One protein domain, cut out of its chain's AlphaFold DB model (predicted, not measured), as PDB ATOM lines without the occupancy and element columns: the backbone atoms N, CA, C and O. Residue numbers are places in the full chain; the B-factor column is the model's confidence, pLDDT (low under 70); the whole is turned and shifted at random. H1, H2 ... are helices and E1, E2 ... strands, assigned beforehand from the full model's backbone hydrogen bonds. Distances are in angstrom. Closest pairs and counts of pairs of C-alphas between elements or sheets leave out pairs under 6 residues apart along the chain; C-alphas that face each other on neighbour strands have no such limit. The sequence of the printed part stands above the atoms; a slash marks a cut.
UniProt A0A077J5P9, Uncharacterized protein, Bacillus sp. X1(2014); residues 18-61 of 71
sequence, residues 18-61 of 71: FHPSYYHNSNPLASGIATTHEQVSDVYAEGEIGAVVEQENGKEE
ATOM      1  N   PHE A  18     173.180 168.173 159.999       93.06
ATOM      2  CA  PHE A  18     171.952 168.931 159.806       93.06
ATOM      3  C   PHE A  18     170.859 168.063 159.166       93.06
ATOM      4  O   PHE A  18     171.104 167.311 158.223       93.06
ATOM      5  N   HIS A  19     169.636 168.215 159.671       94.94
ATOM      6  CA  HIS A  19     168.427 167.668 159.077       94.94
ATOM      7  C   HIS A  19     167.320 168.736 159.120       94.94
ATOM      8  O   HIS A  19     167.155 169.366 160.167       94.94
ATOM      9  N   PRO A  20     166.505 168.916 158.061       94.56
ATOM     10  CA  PRO A  20     165.501 169.987 158.004       94.56
ATOM     11  C   PRO A  20     164.509 170.014 159.173       94.56
ATOM     12  O   PRO A  20     164.059 171.076 159.586       94.56
ATOM     13  N   SER A  21     164.189 168.860 159.766       96.00
ATOM     14  CA  SER A  21     163.295 168.813 160.935       96.00
ATOM     15  C   SER A  21     163.873 169.471 162.196       96.00
ATOM     16  O   SER A  21     163.131 169.690 163.154       96.00
ATOM     17  N   TYR A  22     165.173 169.787 162.231       95.44
ATOM     18  CA  TYR A  22     165.829 170.376 163.401       95.44
ATOM     19  C   TYR A  22     165.377 171.811 163.679       95.44
ATOM     20  O   TYR A  22     165.378 172.210 164.841       95.44
ATOM     21  N   TYR A  23     164.867 172.527 162.672       92.81
ATOM     22  CA  TYR A  23     164.230 173.837 162.856       92.81
ATOM     23  C   TYR A  23     163.019 173.811 163.801       92.81
ATOM     24  O   TYR A  23     162.658 174.831 164.377       92.81
ATOM     25  N   HIS A  24     162.393 172.646 163.988       95.62
ATOM     26  CA  HIS A  24     161.228 172.474 164.861       95.62
ATOM     27  C   HIS A  24     161.527 171.610 166.094       95.62
ATOM     28  O   HIS A  24     160.611 171.195 166.805       95.62
ATOM     29  N   ASN A  25     162.800 171.297 166.342       92.88
ATOM     30  CA  ASN A  25     163.208 170.434 167.440       92.88
ATOM     31  C   ASN A  25     163.496 171.255 168.709       92.88
ATOM     32  O   ASN A  25     164.119 172.312 168.644       92.88
ATOM     33  N   SER A  26     163.070 170.750 169.871       91.88
ATOM     34  CA  SER A  26     163.301 171.368 171.185       91.88
ATOM     35  C   SER A  26     164.601 170.923 171.870       91.88
ATOM     36  O   SER A  26     164.939 171.425 172.942       91.88
ATOM     37  N   ASN A  27     165.331 169.966 171.290       92.56
ATOM     38  CA  ASN A  27     166.636 169.530 171.772       92.56
ATOM     39  C   ASN A  27     167.701 170.605 171.463       92.56
ATOM     40  O   ASN A  27     167.896 170.921 170.289       92.56
ATOM     41  N   PRO A  28     168.466 171.084 172.465       92.62
ATOM     42  CA  PRO A  28     169.469 172.134 172.275       92.62
ATOM     43  C   PRO A  28     170.538 171.840 171.215       92.62
ATOM     44  O   PRO A  28     170.980 172.759 170.530       92.62
ATOM     45  N   LEU A  29     170.962 170.581 171.064       92.56
ATOM     46  CA  LEU A  29     171.939 170.197 170.044       92.56
ATOM     47  C   LEU A  29     171.352 170.368 168.639       92.56
ATOM     48  O   LEU A  29     171.993 170.954 167.772       92.56
ATOM     49  N   ALA A  30     170.119 169.900 168.431       93.88
ATOM     50  CA  ALA A  30     169.426 170.045 167.157       93.88
ATOM     51  C   ALA A  30     169.179 171.523 166.823       93.88
ATOM     52  O   ALA A  30     169.465 171.944 165.705       93.88
ATOM     53  N   SER A  31     168.731 172.317 167.803       94.94
ATOM     54  CA  SER A  31     168.536 173.759 167.631       94.94
ATOM     55  C   SER A  31     169.845 174.463 167.257       94.94
ATOM     56  O   SER A  31     169.870 175.216 166.293       94.94
ATOM     57  N   GLY A  32     170.958 174.164 167.939       93.62
ATOM     58  CA  GLY A  32     172.264 174.752 167.616       93.62
ATOM     59  C   GLY A  32     172.774 174.387 166.215       93.62
ATOM     60  O   GLY A  32     173.317 175.236 165.506       93.62
ATOM     61  N   ILE A  33     172.562 173.140 165.780       95.62
ATOM     62  CA  ILE A  33     172.896 172.705 164.415       95.62
ATOM     63  C   ILE A  33     172.031 173.441 163.379       95.62
ATOM     64  O   ILE A  33     172.552 173.882 162.360       95.62
ATOM     65  N   ALA A  34     170.731 173.612 163.633       96.00
ATOM     66  CA  ALA A  34     169.845 174.358 162.737       96.00
ATOM     67  C   ALA A  34     170.247 175.840 162.633       96.00
ATOM     68  O   ALA A  34     170.395 176.355 161.529       96.00
ATOM     69  N   THR A  35     170.517 176.496 163.765       94.69
ATOM     70  CA  THR A  35     170.931 177.907 163.813       94.69
ATOM     71  C   THR A  35     172.255 178.160 163.090       94.69
ATOM     72  O   THR A  35     172.423 179.195 162.454       94.69
ATOM     73  N   THR A  36     173.220 177.242 163.169       93.00
ATOM     74  CA  THR A  36     174.491 177.386 162.432       93.00
ATOM     75  C   THR A  36     174.340 177.073 160.944       93.00
ATOM     76  O   THR A  36     175.004 177.706 160.126       93.00
ATOM     77  N   HIS A  37     173.448 176.150 160.573       94.75
ATOM     78  CA  HIS A  37     173.114 175.899 159.171       94.75
ATOM     79  C   HIS A  37     172.458 177.115 158.506       94.75
ATOM     80  O   HIS A  37     172.819 177.454 157.381       94.75
ATOM     81  N   GLU A  38     171.541 177.781 159.210       92.00
ATOM     82  CA  GLU A  38     170.909 179.034 158.780       92.00
ATOM     83  C   GLU A  38     171.953 180.134 158.582       92.00
ATOM     84  O   GLU A  38     172.125 180.582 157.459       92.00
ATOM     85  N   GLN A  39     172.777 180.432 159.593       90.62
ATOM     86  CA  GLN A  39     173.846 181.437 159.474       90.62
ATOM     87  C   GLN A  39     174.773 181.205 158.270       90.62
ATOM     88  O   GLN A  39     175.137 182.146 157.571       90.62
ATOM     89  N   VAL A  40     175.179 179.956 158.011       91.12
ATOM     90  CA  VAL A  40     176.019 179.628 156.845       91.12
ATOM     91  C   VAL A  40     175.257 179.827 155.534       91.12
ATOM     92  O   VAL A  40     175.838 180.285 154.550       91.12
ATOM     93  N   SER A  41     173.973 179.471 155.510       90.50
ATOM     94  CA  SER A  41     173.118 179.617 154.330       90.50
ATOM     95  C   SER A  41     172.843 181.086 154.016       90.50
ATOM     96  O   SER A  41     172.947 181.467 152.854       90.50
ATOM     97  N   ASP A  42     172.584 181.904 155.035       85.75
ATOM     98  CA  ASP A  42     172.381 183.348 154.917       85.75
ATOM     99  C   ASP A  42     173.641 184.008 154.362       85.75
ATOM    100  O   ASP A  42     173.578 184.721 153.365       85.75
ATOM    101  N   VAL A  43     174.818 183.669 154.902       86.75
ATOM    102  CA  VAL A  43     176.094 184.183 154.380       86.75
ATOM    103  C   VAL A  43     176.324 183.772 152.923       86.75
ATOM    104  O   VAL A  43     176.864 184.546 152.132       86.75
ATOM    105  N   TYR A  44     175.927 182.557 152.542       84.50
ATOM    106  CA  TYR A  44     176.059 182.089 151.164       84.50
ATOM    107  C   TYR A  44     175.083 182.788 150.203       84.50
ATOM    108  O   TYR A  44     175.462 183.103 149.075       84.50
ATOM    109  N   ALA A  45     173.833 183.002 150.623       84.81
ATOM    110  CA  ALA A  45     172.775 183.559 149.783       84.81
ATOM    111  C   ALA A  45     172.805 185.093 149.716       84.81
ATOM    112  O   ALA A  45     172.641 185.663 148.638       84.81
ATOM    113  N   GLU A  46     173.008 185.750 150.855       82.25
ATOM    114  CA  GLU A  46     172.928 187.205 151.019       82.25
ATOM    115  C   GLU A  46     174.310 187.874 151.006       82.25
ATOM    116  O   GLU A  46     174.421 189.076 150.764       82.25
ATOM    117  N   GLY A  47     175.379 187.096 151.193       72.12
ATOM    118  CA  GLY A  47     176.728 187.613 151.387       72.12
ATOM    119  C   GLY A  47     177.010 187.923 152.856       72.12
ATOM    120  O   GLY A  47     176.311 187.487 153.765       72.12
ATOM    121  N   GLU A  48     178.090 188.649 153.125       68.81
ATOM    122  CA  GLU A  48     178.446 188.985 154.502       68.81
ATOM    123  C   GLU A  48     177.424 189.947 155.130       68.81
ATOM    124  O   GLU A  48     177.196 191.038 154.607       68.81
ATOM    125  N   ILE A  49     176.869 189.580 156.292       64.19
ATOM    126  CA  ILE A  49     176.101 190.508 157.131       64.19
ATOM    127  C   ILE A  49     177.085 191.538 157.690       64.19
ATOM    128  O   ILE A  49     177.797 191.291 158.666       64.19
ATOM    129  N   GLY A  50     177.164 192.698 157.041       67.19
ATOM    130  CA  GLY A  50     177.951 193.819 157.533       67.19
ATOM    131  C   GLY A  50     177.406 194.302 158.876       67.19
ATOM    132  O   GLY A  50     176.205 194.515 159.027       67.19
ATOM    133  N   ALA A  51     178.287 194.512 159.853       70.81
ATOM    134  CA  ALA A  51     177.929 195.206 161.083       70.81
ATOM    135  C   ALA A  51     177.758 196.702 160.769       70.81
ATOM    136  O   ALA A  51     178.709 197.478 160.860       70.81
ATOM    137  N   VAL A  52     176.565 197.089 160.319       77.56
ATOM    138  CA  VAL A  52     176.214 198.472 159.981       77.56
ATOM    139  C   VAL A  52     175.347 199.047 161.096       77.56
ATOM    140  O   VAL A  52     174.380 198.419 161.524       77.56
ATOM    141  N   VAL A  53     175.692 200.242 161.573       79.56
ATOM    142  CA  VAL A  53     174.854 201.024 162.490       79.56
ATOM    143  C   VAL A  53     174.187 202.134 161.692       79.56
ATOM    144  O   VAL A  53     174.868 202.965 161.092       79.56
ATOM    145  N   GLU A  54     172.856 202.164 161.696       82.06
ATOM    146  CA  GLU A  54     172.093 203.296 161.173       82.06
ATOM    147  C   GLU A  54     172.032 204.401 162.239       82.06
ATOM    148  O   GLU A  54     171.572 204.188 163.363       82.06
ATOM    149  N   GLN A  55     172.537 205.589 161.910       84.62
ATOM    150  CA  GLN A  55     172.451 206.772 162.764       84.62
ATOM    151  C   GLN A  55     171.051 207.406 162.687       84.62
ATOM    152  O   GLN A  55     170.346 207.258 161.695       84.62
ATOM    153  N   GLU A  56     170.671 208.229 163.676       84.25
ATOM    154  CA  GLU A  56     169.364 208.928 163.710       84.25
ATOM    155  C   GLU A  56     169.080 209.811 162.475       84.25
ATOM    156  O   GLU A  56     167.936 210.167 162.200       84.25
ATOM    157  N   ASN A  57     170.117 210.181 161.720       87.50
ATOM    158  CA  ASN A  57     170.027 210.956 160.480       87.50
ATOM    159  C   ASN A  57     169.947 210.082 159.206       87.50
ATOM    160  O   ASN A  57     170.051 210.626 158.104       87.50
ATOM    161  N   GLY A  58     169.809 208.759 159.349       81.50
ATOM    162  CA  GLY A  58     169.742 207.787 158.255       81.50
ATOM    163  C   GLY A  58     171.089 207.470 157.599       81.50
ATOM    164  O   GLY A  58     171.121 206.888 156.518       81.50
ATOM    165  N   LYS A  59     172.219 207.887 158.189       86.12
ATOM    166  CA  LYS A  59     173.546 207.481 157.709       86.12
ATOM    167  C   LYS A  59     173.889 206.091 158.218       86.12
ATOM    168  O   LYS A  59     173.878 205.852 159.421       86.12
ATOM    169  N   GLU A  60     174.279 205.225 157.297       84.69
ATOM    170  CA  GLU A  60     174.857 203.920 157.590       84.69
ATOM    171  C   GLU A  60     176.361 204.054 157.854       84.69
ATOM    172  O   GLU A  60     177.118 204.532 157.004       84.69
ATOM    173  N   GLU A  61     176.804 203.634 159.037       82.88
ATOM    174  CA  GLU A  61     178.216 203.572 159.404       82.88
ATOM    175  C   GLU A  61     178.640 202.115 159.584       82.88
ATOM    176  O   GLU A  61     178.077 201.379 160.395       82.88
TER     177      GLU A  61
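What this domain is: This is residues 18 to 61 of the 71 residues of an uncharacterized protein of Bacillus sp. X1(2014) (UniProt A0A077J5P9). What shape is this? It is a rod: the small helix H1 packs on residues 30 to 35 of the long helix H2, and beyond H2's other end a tail with strand E1 folds back on itself. What makes it up? The printed part has 44 residues, mostly helix, in order H1, H2, E1. It is extended, with radius of gyration of the C-alphas 15.2 A and spans 43 by 20 by 12 A.

Where its parts are: Where is H2? H2, residues 28 to 46, runs 26.3 A from C-alpha 28 at (169.469, 172.134, 172.275). The others? H1 is residues 20 to 24; E1, residues 52 to 54, ends at (172.093, 203.296, 161.173).

How they stand to each other: What touches H2? H1 touches H2's residues 30 to 35 alone; the closest C-alphas, Tyr 22 and Ala 30, are 5.2 A apart. And E1? It is apart from both helices and pairs with no named strand. Backbones? Every O i to N i+4 pair is within hydrogen-bond range in H2; H1 has 0 of 1, and 1 of 2 O i to N i+3 pairs.

The domain as a whole: Any cut? The printed part has no cut, and both links are tight. Low confidence? Residues 48 to 50 have pLDDT under 70.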